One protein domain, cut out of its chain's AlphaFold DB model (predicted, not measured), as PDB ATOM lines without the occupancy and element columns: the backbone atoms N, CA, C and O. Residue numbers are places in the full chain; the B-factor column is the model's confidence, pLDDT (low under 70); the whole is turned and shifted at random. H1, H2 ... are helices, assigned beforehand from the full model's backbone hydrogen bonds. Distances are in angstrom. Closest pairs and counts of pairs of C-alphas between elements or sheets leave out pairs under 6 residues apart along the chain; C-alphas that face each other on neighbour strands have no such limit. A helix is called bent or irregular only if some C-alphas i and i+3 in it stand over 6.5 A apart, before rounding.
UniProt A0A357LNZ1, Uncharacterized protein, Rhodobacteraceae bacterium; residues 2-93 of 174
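This is residues 2 to 93 of the 174 residues of an uncharacterized protein of Rhodobacteraceae bacterium (UniProt A0A357LNZ1). Two helical arms meet at an angle as a bent, flat V: long H1 with H5 side by side in one arm, the helical hairpin of H3 and H4 in the other, and short H2 at the corner between them. Residues 26 to 37 loop from the corner end of H1 back to H2. The 92 printed residues hold five named helices, H1 to H5 in order, and no named strand: all helix. The whole is only just loose, close to compact, with a radius of gyration of the C-alphas of 14.8 A and spans of 41 by 34 by 18 A.

H1, residues 2 to 25, touches H5, residues 77 to 91, at a shallow tilt of 23 degrees, opposite ways; closest are C-alphas Ala 15 and Trp 78, 4.3 A. With residues 21 to 25 alone H1 touches H2, residues 38 to 45, at a steep 64 degrees; closest are C-alphas Glu 22 and Leu 41, 6.3 A. H2 only just touches residues 70 to 73 of H4, residues 62 to 73, with 3 pairs of C-alphas within 8 A, the closest Thr 38 and Leu 73, 4.8 A. H3, residues 47 to 60, forms a hairpin with H4 at a steep 39 degrees; closest are C-alphas Gly 58 and Trp 65, 5.4 A. H1 is apart from H3 and H4. In H1, H2 and H3 every O i to N i+4 pair is within hydrogen-bond range; H4 has 5 of 8, H5 10 of 11.

H1 begins at C-alpha 2 (115.038, 122.672, 92.760) and is 34.4 A long; H2 is 10.3 A, H3 19.8 A, H4 15.5 A. H4 is only just irregular, C-alphas 64 and 67 being 6.55 A apart. H5, 21.6 A, ends at C-alpha 91 (117.063, 112.028, 87.727).

The C-alphas farthest apart, Arg 2 and Pro 29, are 42.9 A apart. The printed part has no cut; the link from H1 to H2 is long, the others tight. pLDDT is under 70 at residues 29 to 34 and 92 to 93.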
ATOM      1  N   ARG A   2     113.803 121.854  92.771       70.38
ATOM      2  CA  ARG A   2     115.038 122.672  92.760       70.38
ATOM      3  C   ARG A   2     116.015 122.369  93.910       70.38
ATOM      4  O   ARG A   2     117.216 122.322  93.699       70.38
ATOM      5  N   THR A   3     115.500 122.097  95.109       79.38
ATOM      6  CA  THR A   3     116.300 121.737  96.295       79.38
ATOM      7  C   THR A   3     117.039 120.405  96.153       79.38
ATOM      8  O   THR A   3     118.187 120.305  96.561       79.38
ATOM      9  N   ILE A   4     116.414 119.400  95.534       78.19
ATOM     10  CA  ILE A   4     117.008 118.069  95.321       78.19
ATOM     11  C   ILE A   4     118.116 118.149  94.263       78.19
ATOM     12  O   ILE A   4     119.156 117.514  94.401       78.19
ATOM     13  N   PHE A   5     117.936 118.996  93.248       75.38
ATOM     14  CA  PHE A   5     118.983 119.296  92.274       75.38
ATOM     15  C   PHE A   5     120.213 119.946  92.931       75.38
ATOM     16  O   PHE A   5     121.333 119.485  92.720       75.38
ATOM     17  N   PHE A   6     120.015 120.959  93.786       82.75
ATOM     18  CA  PHE A   6     121.120 121.563  94.543       82.75
ATOM     19  C   PHE A   6     121.774 120.579  95.515       82.75
ATOM     20  O   PHE A   6     122.991 120.606  95.668       82.75
ATOM     21  N   LEU A   7     120.999 119.677  96.124       85.56
ATOM     22  CA  LEU A   7     121.533 118.610  96.970       85.56
ATOM     23  C   LEU A   7     122.409 117.632  96.169       85.56
ATOM     24  O   LEU A   7     123.476 117.250  96.640       85.56
ATOM     25  N   GLY A   8     122.003 117.270  94.947       81.56
ATOM     26  CA  GLY A   8     122.824 116.465  94.034       81.56
ATOM     27  C   GLY A   8     124.137 117.161  93.663       81.56
ATOM     28  O   GLY A   8     125.198 116.542  93.694       81.56
ATOM     29  N   TRP A   9     124.086 118.468  93.399       85.44
ATOM     30  CA  TRP A   9     125.280 119.279  93.137       85.44
ATOM     31  C   TRP A   9     126.201 119.386  94.360       85.44
ATOM     32  O   TRP A   9     127.419 119.278  94.235       85.44
ATOM     33  N   PHE A  10     125.624 119.542  95.550       87.88
ATOM     34  CA  PHE A  10     126.367 119.541  96.806       87.88
ATOM     35  C   PHE A  10     127.072 118.198  97.040       87.88
ATOM     36  O   PHE A  10     128.264 118.179  97.332       87.88
ATOM     37  N   LEU A  11     126.377 117.076  96.827       85.31
ATOM     38  CA  LEU A  11     126.961 115.731  96.906       85.31
ATOM     39  C   LEU A  11     128.115 115.543  95.912       85.31
ATOM     40  O   LEU A  11     129.133 114.954  96.266       85.31
ATOM     41  N   MET A  12     127.993 116.086  94.700       85.31
ATOM     42  CA  MET A  12     129.068 116.070  93.703       85.31
ATOM     43  C   MET A  12     130.281 116.899  94.127       85.31
ATOM     44  O   MET A  12     131.417 116.457  93.959       85.31
ATOM     45  N   LEU A  13     130.060 118.070  94.730       89.69
ATOM     46  CA  LEU A  13     131.139 118.876  95.298       89.69
ATOM     47  C   LEU A  13     131.836 118.116  96.434       89.69
ATOM     48  O   LEU A  13     133.063 118.019  96.442       89.69
ATOM     49  N   CYS A  14     131.070 117.500  97.337       85.38
ATOM     50  CA  CYS A  14     131.616 116.637  98.383       85.38
ATOM     51  C   CYS A  14     132.430 115.474  97.797       85.38
ATOM     52  O   CYS A  14     133.538 115.223  98.265       85.38
ATOM     53  N   ALA A  15     131.942 114.815  96.743       87.75
ATOM     54  CA  ALA A  15     132.662 113.740  96.062       87.75
ATOM     55  C   ALA A  15     134.001 114.212  95.479       87.75
ATOM     56  O   ALA A  15     135.015 113.535  95.648       87.75
ATOM     57  N   PHE A  16     134.031 115.398  94.863       87.38
ATOM     58  CA  PHE A  16     135.267 116.001  94.361       87.38
ATOM     59  C   PHE A  16     136.253 116.305  95.495       87.38
ATOM     60  O   PHE A  16     137.431 115.955  95.407       87.38
ATOM     61  N   THR A  17     135.780 116.894  96.596       86.56
ATOM     62  CA  THR A  17     136.638 117.159  97.761       86.56
ATOM     63  C   THR A  17     137.143 115.875  98.416       86.56
ATOM     64  O   THR A  17     138.294 115.827  98.838       86.56
ATOM     65  N   ALA A  18     136.327 114.818  98.452       83.50
ATOM     66  CA  ALA A  18     136.705 113.513  98.979       83.50
ATOM     67  C   ALA A  18     137.759 112.831  98.096       83.50
ATOM     68  O   ALA A  18     138.723 112.286  98.626       83.50
ATOM     69  N   ALA A  19     137.634 112.933  96.768       81.94
ATOM     70  CA  ALA A  19     138.666 112.485  95.836       81.94
ATOM     71  C   ALA A  19     139.978 113.254  96.060       81.94
ATOM     72  O   ALA A  19     141.039 112.648  96.175       81.94
ATOM     73  N   GLY A  20     139.913 114.582  96.207       82.69
ATOM     74  CA  GLY A  20     141.073 115.405  96.561       82.69
ATOM     75  C   GLY A  20     141.710 114.978  97.889       82.69
ATOM     76  O   GLY A  20     142.920 114.767  97.961       82.69
ATOM     77  N   ALA A  21     140.904 114.763  98.927       81.94
ATOM     78  CA  ALA A  21     141.380 114.295 100.225       81.94
ATOM     79  C   ALA A  21     142.038 112.909 100.133       81.94
ATOM     80  O   ALA A  21     143.110 112.718 100.699       81.94
ATOM     81  N   GLU A  22     141.473 111.976  99.364       81.81
ATOM     82  CA  GLU A  22     142.087 110.676  99.070       81.81
ATOM     83  C   GLU A  22     143.437 110.840  98.360       81.81
ATOM     84  O   GLU A  22     144.424 110.204  98.738       81.81
ATOM     85  N   THR A  23     143.528 111.761  97.392       79.12
ATOM     86  CA  THR A  23     144.791 112.029  96.694       79.12
ATOM     87  C   THR A  23     145.888 112.636  97.566       79.12
ATOM     88  O   THR A  23     147.065 112.479  97.235       79.12
ATOM     89  N   ILE A  24     145.526 113.305  98.659       79.56
ATOM     90  CA  ILE A  24     146.471 113.820  99.654       79.56
ATOM     91  C   ILE A  24     146.793 112.716 100.664       79.56
ATOM     92  O   ILE A  24     147.959 112.477 100.968       79.56
ATOM     93  N   ALA A  25     145.783 111.980 101.130       77.25
ATOM     94  CA  ALA A  25     145.933 110.925 102.126       77.25
ATOM     95  C   ALA A  25     146.831 109.773 101.652       77.25
ATOM     96  O   ALA A  25     147.621 109.258 102.438       77.25
ATOM     97  N   ARG A  26     146.809 109.431 100.357       74.00
ATOM     98  CA  ARG A  26     147.755 108.464  99.759       74.00
ATOM     99  C   ARG A  26     149.229 108.877  99.861       74.00
ATOM    100  O   ARG A  26     150.102 108.033  99.726       74.00
ATOM    101  N   THR A  27     149.522 110.166 100.050       74.69
ATOM    102  CA  THR A  27     150.906 110.664 100.172       74.69
ATOM    103  C   THR A  27     151.420 110.634 101.611       74.69
ATOM    104  O   THR A  27     152.617 110.806 101.838       74.69
ATOM    105  N   LEU A  28     150.538 110.397 102.591       73.81
ATOM    106  CA  LEU A  28     150.901 110.298 104.000       73.81
ATOM    107  C   LEU A  28     151.494 108.913 104.322       73.81
ATOM    108  O   LEU A  28     151.088 107.908 103.729       73.81
ATOM    109  N   PRO A  29     152.426 108.829 105.293       57.44
ATOM    110  CA  PRO A  29     152.985 107.557 105.738       57.44
ATOM    111  C   PRO A  29     151.870 106.676 106.326       57.44
ATOM    112  O   PRO A  29     151.354 106.950 107.407       57.44
ATOM    113  N   GLY A  30     151.481 105.640 105.578       61.06
ATOM    114  CA  GLY A  30     150.368 104.737 105.900       61.06
ATOM    115  C   GLY A  30     149.350 104.539 104.766       61.06
ATOM    116  O   GLY A  30     148.593 103.574 104.808       61.06
ATOM    117  N   GLY A  31     149.346 105.391 103.733       58.69
ATOM    118  CA  GLY A  31     148.473 105.261 102.558       58.69
ATOM    119  C   GLY A  31     149.043 104.310 101.500       58.69
ATOM    120  O   GLY A  31     149.591 104.757 100.500       58.69
ATOM    121  N   ALA A  32     148.958 102.997 101.718       54.94
ATOM    122  CA  ALA A  32     149.649 101.994 100.895       54.94
ATOM    123  C   ALA A  32     148.781 101.326  99.799       54.94
ATOM    124  O   ALA A  32     148.957 100.141  99.517       54.94
ATOM    125  N   GLY A  33     147.858 102.054  99.160       62.88
ATOM    126  CA  GLY A  33     146.951 101.492  98.145       62.88
ATOM    127  C   GLY A  33     146.708 102.397  96.932       62.88
ATOM    128  O   GLY A  33     146.870 103.611  97.009       62.88
ATOM    129  N   TRP A  34     146.301 101.798  95.803       64.25
ATOM    130  CA  TRP A  34     145.836 102.524  94.603       64.25
ATOM    131  C   TRP A  34     144.524 103.289  94.837       64.25
ATOM    132  O   TRP A  34     144.290 104.299  94.179       64.25
ATOM    133  N   VAL A  35     143.689 102.808  95.761       70.19
ATOM    134  CA  VAL A  35     142.409 103.404  96.166       70.19
ATOM    135  C   VAL A  35     142.296 103.228  97.678       70.19
ATOM    136  O   VAL A  35     142.504 102.112  98.159       70.19
ATOM    137  N   LEU A  36     142.006 104.299  98.421       76.94
ATOM    138  CA  LEU A  36     141.774 104.206  99.866       76.94
ATOM    139  C   LEU A  36     140.287 103.971 100.123       76.94
ATOM    140  O   LEU A  36     139.417 104.625  99.540       76.94
ATOM    141  N   SER A  37     139.991 103.061 101.043       82.12
ATOM    142  CA  SER A  37     138.628 102.911 101.555       82.12
ATOM    143  C   SER A  37     138.201 104.160 102.339       82.12
ATOM    144  O   SER A  37     139.029 104.915 102.860       82.12
ATOM    145  N   THR A  38     136.893 104.392 102.463       80.56
ATOM    146  CA  THR A  38     136.379 105.530 103.248       80.56
ATOM    147  C   THR A  38     136.796 105.439 104.720       80.56
ATOM    148  O   THR A  38     137.051 106.468 105.349       80.56
ATOM    149  N   SER A  39     136.913 104.228 105.276       77.94
ATOM    150  CA  SER A  39     137.416 104.015 106.641       77.94
ATOM    151  C   SER A  39     138.878 104.428 106.795       77.94
ATOM    152  O   SER A  39     139.222 105.097 107.770       77.94
ATOM    153  N   GLU A  40     139.733 104.091 105.831       76.56
ATOM    154  CA  GLU A  40     141.135 104.516 105.817       76.56
ATOM    155  C   GLU A  40     141.262 106.025 105.632       76.56
ATOM    156  O   GLU A  40     142.045 106.655 106.342       76.56
ATOM    157  N   LEU A  41     140.452 106.623 104.751       78.62
ATOM    158  CA  LEU A  41     140.426 108.072 104.570       78.62
ATOM    159  C   LEU A  41     140.015 108.784 105.861       78.62
ATOM    160  O   LEU A  41     140.681 109.731 106.274       78.62
ATOM    161  N   TRP A  42     138.955 108.325 106.531       82.31
ATOM    162  CA  TRP A  42     138.527 108.907 107.803       82.31
ATOM    163  C   TRP A  42     139.607 108.728 108.872       82.31
ATOM    164  O   TRP A  42     139.964 109.687 109.557       82.31
ATOM    165  N   ARG A  43     140.201 107.538 108.985       79.12
ATOM    166  CA  ARG A  43     141.274 107.284 109.951       79.12
ATOM    167  C   ARG A  43     142.525 108.133 109.666       79.12
ATOM    168  O   ARG A  43     143.169 108.557 110.622       79.12
ATOM    169  N   ALA A  44     142.830 108.425 108.400       79.00
ATOM    170  CA  ALA A  44     143.929 109.306 107.997       79.00
ATOM    171  C   ALA A  44     143.630 110.791 108.263       79.00
ATOM    172  O   ALA A  44     144.516 111.523 108.700       79.00
ATOM    173  N   LEU A  45     142.390 111.236 108.032       79.44
ATOM    174  CA  LEU A  45     141.986 112.626 108.260       79.44
ATOM    175  C   LEU A  45     141.841 112.935 109.754       79.44
ATOM    176  O   LEU A  45     142.262 113.992 110.221       79.44
ATOM    177  N   TRP A  46     141.194 112.032 110.498       80.69
ATOM    178  CA  TRP A  46     140.860 112.246 111.900       80.69
ATOM    179  C   TRP A  46     140.761 110.937 112.710       80.69
ATOM    180  O   TRP A  46     139.664 110.429 112.978       80.69
ATOM    181  N   PRO A  47     141.899 110.402 113.183       78.75
ATOM    182  CA  PRO A  47     141.943 109.109 113.863       78.75
ATOM    183  C   PRO A  47     141.169 109.094 115.192       78.75
ATOM    184  O   PRO A  47     140.507 108.106 115.506       78.75
ATOM    185  N   SER A  48     141.182 110.191 115.959       79.00
ATOM    186  CA  SER A  48     140.466 110.279 117.243       79.00
ATOM    187  C   SER A  48     138.947 110.182 117.093       79.00
ATOM    188  O   SER A  48     138.286 109.552 117.916       79.00
ATOM    189  N   ALA A  49     138.389 110.788 116.040       78.94
ATOM    190  CA  ALA A  49     136.955 110.751 115.774       78.94
ATOM    191  C   ALA A  49     136.511 109.351 115.332       78.94
ATOM    192  O   ALA A  49     135.464 108.878 115.772       78.94
ATOM    193  N   TYR A  50     137.337 108.671 114.531       81.00
ATOM    194  CA  TYR A  50     137.082 107.297 114.109       81.00
ATOM    195  C   TYR A  50     137.060 106.328 115.298       81.00
ATOM    196  O   TYR A  50     136.095 105.589 115.463       81.00
ATOM    197  N   VAL A  51     138.078 106.365 116.168       82.50
ATOM    198  CA  VAL A  51     138.145 105.481 117.349       82.50
ATOM    199  C   VAL A  51     136.979 105.742 118.301       82.50
ATOM    200  O   VAL A  51     136.393 104.805 118.837       82.50
ATOM    201  N   LEU A  52     136.593 107.007 118.495       83.31
ATOM    202  CA  LEU A  52     135.443 107.331 119.334       83.31
ATOM    203  C   LEU A  52     134.131 106.816 118.727       83.31
ATOM    204  O   LEU A  52     133.278 106.327 119.468       83.31
ATOM    205  N   ALA A  53     133.971 106.902 117.404       78.31
ATOM    206  CA  ALA A  53     132.821 106.340 116.705       78.31
ATOM    207  C   ALA A  53     132.794 104.810 116.828       78.31
ATOM    208  O   ALA A  53     131.773 104.267 117.238       78.31
ATOM    209  N   GLU A  54     133.917 104.137 116.586       80.69
ATOM    210  CA  GLU A  54     134.062 102.682 116.712       80.69
ATOM    211  C   GLU A  54     133.714 102.195 118.122       80.69
ATOM    212  O   GLU A  54     132.877 101.310 118.293       80.69
ATOM    213  N   VAL A  55     134.280 102.826 119.153       81.12
ATOM    214  CA  VAL A  55     134.038 102.440 120.549       81.12
ATOM    215  C   VAL A  55     132.601 102.742 120.963       81.12
ATOM    216  O   VAL A  55     131.951 101.918 121.604       81.12
ATOM    217  N   ARG A  56     132.074 103.920 120.619       82.88
ATOM    218  CA  ARG A  56     130.764 104.357 121.114       82.88
ATOM    219  C   ARG A  56     129.613 103.702 120.355       82.88
ATOM    220  O   ARG A  56     128.670 103.244 120.998       82.88
ATOM    221  N   LEU A  57     129.687 103.626 119.025       76.50
ATOM    222  CA  LEU A  57     128.669 102.951 118.211       76.50
ATOM    223  C   LEU A  57     128.805 101.433 118.307       76.50
ATOM    224  O   LEU A  57     127.782 100.766 118.428       76.50
ATOM    225  N   GLY A  58     130.026 100.889 118.332       76.44
ATOM    226  CA  GLY A  58     130.246  99.453 118.506       76.44
ATOM    227  C   GLY A  58     129.743  98.940 119.855       76.44
ATOM    228  O   GLY A  58     129.201  97.841 119.926       76.44
ATOM    229  N   HIS A  59     129.841  99.745 120.918       79.44
ATOM    230  CA  HIS A  59     129.301  99.376 122.229       79.44
ATOM    231  C   HIS A  59     127.782  99.562 122.330       79.44
ATOM    232  O   HIS A  59     127.102  98.733 122.930       79.44
ATOM    233  N   ALA A  60     127.234 100.639 121.759       84.56
ATOM    234  CA  ALA A  60     125.801 100.914 121.844       84.56
ATOM    235  C   ALA A  60     124.973 100.008 120.922       84.56
ATOM    236  O   ALA A  60     123.904  99.540 121.313       84.56
ATOM    237  N   ILE A  61     125.437  99.792 119.688       82.44
ATOM    238  CA  ILE A  61     124.698  99.085 118.641       82.44
ATOM    239  C   ILE A  61     125.686  98.269 117.779       82.44
ATOM    240  O   ILE A  61     126.044  98.691 116.676       82.44
ATOM    241  N   PRO A  62     126.111  97.076 118.244       79.06
ATOM    242  CA  PRO A  62     127.141  96.278 117.572       79.06
ATOM    243  C   PRO A  62     126.796  95.930 116.118       79.06
ATOM    244  O   PRO A  62     127.640  96.050 115.239       79.06
ATOM    245  N   TRP A  63     125.531  95.584 115.855       82.44
ATOM    246  CA  TRP A  63     125.050  95.198 114.521       82.44
ATOM    247  C   TRP A  63     125.047  96.352 113.503       82.44
ATOM    248  O   TRP A  63     125.022  96.119 112.295       82.44
ATOM    249  N   LEU A  64     125.028  97.601 113.985       81.38
ATOM    250  CA  LEU A  64     125.050  98.788 113.133       81.38
ATOM    251  C   LEU A  64     126.481  99.146 112.738       81.38
ATOM    252  O   LEU A  64     126.718  99.567 111.610       81.38
ATOM    253  N   TRP A  65     127.434  98.982 113.657       79.38
ATOM    254  CA  TRP A  65     128.841  99.179 113.334       79.38
ATOM    255  C   TRP A  65     129.332  98.089 112.376       79.38
ATOM    256  O   TRP A  65     129.864  98.412 111.316       79.38
ATOM    257  N   ASP A  66     129.042  96.823 112.690       81.19
ATOM    258  CA  ASP A  66     129.430  95.658 111.894       81.19
ATOM    259  C   ASP A  66     128.203  94.755 111.644       81.19
ATOM    260  O   ASP A  66     127.634  94.235 112.609       81.19
ATOM    261  N   PRO A  67     127.723  94.574 110.393       79.00
ATOM    262  CA  PRO A  67     128.401  94.848 109.120       79.00
ATOM    263  C   PRO A  67     128.024  96.165 108.426       79.00
ATOM    264  O   PRO A  67     128.619  96.488 107.399       79.00
ATOM    265  N   VAL A  68     127.023  96.911 108.907       82.31
ATOM    266  CA  VAL A  68     126.415  98.000 108.113       82.31
ATOM    267  C   VAL A  68     127.410  99.126 107.844       82.31
ATOM    268  O   VAL A  68     127.635  99.482 106.686       82.31
ATOM    269  N   MET A  69     128.031  99.671 108.889       79.81
ATOM    270  CA  MET A  69     128.968 100.780 108.729       79.81
ATOM    271  C   MET A  69     130.239 100.323 108.015       79.81
ATOM    272  O   MET A  69     130.682 100.990 107.085       79.81
ATOM    273  N   THR A  70     130.764  99.140 108.339       79.12
ATOM    274  CA  THR A  70     131.916  98.557 107.633       79.12
ATOM    275  C   THR A  70     131.659  98.388 106.130       79.12
ATOM    276  O   THR A  70     132.531  98.692 105.317       79.12
ATOM    277  N   TRP A  71     130.453  97.963 105.740       84.88
ATOM    278  CA  TRP A  71     130.064  97.812 104.336       84.88
ATOM    279  C   TRP A  71     129.936  99.162 103.624       84.88
ATOM    280  O   TRP A  71     130.456  99.323 102.520       84.88
ATOM    281  N   PHE A  72     129.327 100.160 104.272       81.12
ATOM    282  CA  PHE A  72     129.262 101.524 103.738       81.12
ATOM    283  C   PHE A  72     130.639 102.189 103.648       81.12
ATOM    284  O   PHE A  72     130.877 102.957 102.726       81.12
ATOM    285  N   LEU A  73     131.564 101.903 104.563       81.25
ATOM    286  CA  LEU A  73     132.898 102.507 104.562       81.25
ATOM    287  C   LEU A  73     133.908 101.761 103.672       81.25
ATOM    288  O   LEU A  73     135.020 102.254 103.474       81.25
ATOM    289  N   SER A  74     133.533 100.597 103.135       81.75
ATOM    290  CA  SER A  74     134.346  99.805 102.208       81.75
ATOM    291  C   SER A  74     134.638 100.508 100.869       81.75
ATOM    292  O   SER A  74     135.811 100.537 100.487       81.75
ATOM    293  N   PRO A  75     133.655 101.087 100.143       84.88
ATOM    294  CA  PRO A  75     133.936 101.820  98.912       84.88
ATOM    295  C   PRO A  75     134.755 103.095  99.174       84.88
ATOM    296  O   PRO A  75     134.749 103.624 100.292       84.88
ATOM    297  N   PRO A  76     135.432 103.635  98.145       84.00
ATOM    298  CA  PRO A  76     136.117 104.912  98.266       84.00
ATOM    299  C   PRO A  76     135.118 106.054  98.457       84.00
ATOM    300  O   PRO A  76     134.005 106.042  97.915       84.00
ATOM    301  N   ALA A  77     135.530 107.073  99.208       82.25
ATOM    302  CA  ALA A  77     134.637 108.140  99.650       82.25
ATOM    303  C   ALA A  77     134.035 108.927  98.476       82.25
ATOM    304  O   ALA A  77     132.858 109.291  98.504       82.25
ATOM    305  N   TRP A  78     134.799 109.136  97.399       85.19
ATOM    306  CA  TRP A  78     134.285 109.802  96.200       85.19
ATOM    307  C   TRP A  78     133.177 109.000  95.514       85.19
ATOM    308  O   TRP A  78     132.249 109.603  94.987       85.19
ATOM    309  N   ALA A  79     133.222 107.666  95.535       84.56
ATOM    310  CA  ALA A  79     132.177 106.840  94.937       84.56
ATOM    311  C   ALA A  79     130.916 106.855  95.808       84.56
ATOM    312  O   ALA A  79     129.807 106.963  95.285       84.56
ATOM    313  N   LEU A  80     131.091 106.826  97.131       85.00
ATOM    314  CA  LEU A  80     129.990 106.850  98.091       85.00
ATOM    315  C   LEU A  80     129.143 108.125  97.989       85.00
ATOM    316  O   LEU A  80     127.920 108.044  98.064       85.00
ATOM    317  N   PHE A  81     129.765 109.287  97.774       84.50
ATOM    318  CA  PHE A  81     129.040 110.553  97.576       84.50
ATOM    319  C   PHE A  81     128.742 110.850  96.101       84.50
ATOM    320  O   PHE A  81     127.695 111.413  95.773       84.50
ATOM    321  N   GLY A  82     129.638 110.451  95.201       83.12
ATOM    322  CA  GLY A  82     129.564 110.763  93.777       83.12
ATOM    323  C   GLY A  82     128.475 109.981  93.063       83.12
ATOM    324  O   GLY A  82     127.699 110.578  92.329       83.12
ATOM    325  N   VAL A  83     128.342 108.675  93.313       84.75
ATOM    326  CA  VAL A  83     127.297 107.847  92.683       84.75
ATOM    327  C   VAL A  83     125.887 108.367  92.998       84.75
ATOM    328  O   VAL A  83     125.147 108.654  92.052       84.75
ATOM    329  N   PRO A  84     125.485 108.571  94.268       85.94
ATOM    330  CA  PRO A  84     124.174 109.142  94.559       85.94
ATOM    331  C   PRO A  84     124.050 110.594  94.081       85.94
ATOM    332  O   PRO A  84     122.970 110.978  93.638       85.94
ATOM    333  N   GLY A  85     125.132 111.383  94.099       82.06
ATOM    334  CA  GLY A  85     125.156 112.745  93.555       82.06
ATOM    335  C   GLY A  85     124.860 112.797  92.052       82.06
ATOM    336  O   GLY A  85     123.987 113.555  91.628       82.06
ATOM    337  N   VAL A  86     125.511 111.939  91.256       84.50
ATOM    338  CA  VAL A  86     125.255 111.761  89.815       84.50
ATOM    339  C   VAL A  86     123.815 111.325  89.588       84.50
ATOM    340  O   VAL A  86     123.123 111.922  88.767       84.50
ATOM    341  N   ILE A  87     123.347 110.306  90.314       85.19
ATOM    342  CA  ILE A  87     121.992 109.769  90.146       85.19
ATOM    343  C   ILE A  87     120.949 110.846  90.456       85.19
ATOM    344  O   ILE A  87     120.012 111.021  89.676       85.19
ATOM    345  N   LEU A  88     121.111 111.608  91.542       81.94
ATOM    346  CA  LEU A  88     120.214 112.721  91.862       81.94
ATOM    347  C   LEU A  88     120.271 113.812  90.795       81.94
ATOM    348  O   LEU A  88     119.225 114.254  90.325       81.94
ATOM    349  N   ALA A  89     121.466 114.241  90.389       79.00
ATOM    350  CA  ALA A  89     121.627 115.281  89.376       79.00
ATOM    351  C   ALA A  89     121.025 114.861  88.026       79.00
ATOM    352  O   ALA A  89     120.446 115.692  87.327       79.00
ATOM    353  N   TRP A  90     121.112 113.575  87.681       80.12
ATOM    354  CA  TRP A  90     120.573 113.012  86.447       80.12
ATOM    355  C   TRP A  90     119.050 112.852  86.491       80.12
ATOM    356  O   TRP A  90     118.356 113.260  85.559       80.12
ATOM    357  N   THR A  91     118.510 112.277  87.568       77.44
ATOM    358  CA  THR A  91     117.063 112.028  87.727       77.44
ATOM    359  C   THR A  91     116.278 113.306  88.004       77.44
ATOM    360  O   THR A  91     115.166 113.465  87.509       77.44
ATOM    361  N   CYS A  92     116.867 114.254  88.738       66.69
ATOM    362  CA  CYS A  92     116.273 115.555  89.045       66.69
ATOM    363  C   CYS A  92     116.712 116.656  88.072       66.69
ATOM    364  O   CYS A  92     116.509 117.838  88.366       66.69
ATOM    365  N   ARG A  93     117.281 116.297  86.909       66.12
ATOM    366  CA  ARG A  93     117.491 117.228  85.793       66.12
ATOM    367  C   ARG A  93     116.126 117.651  85.250       66.12
ATOM    368  O   ARG A  93     115.619 117.125  84.266       66.12
TER     369      ARG A  93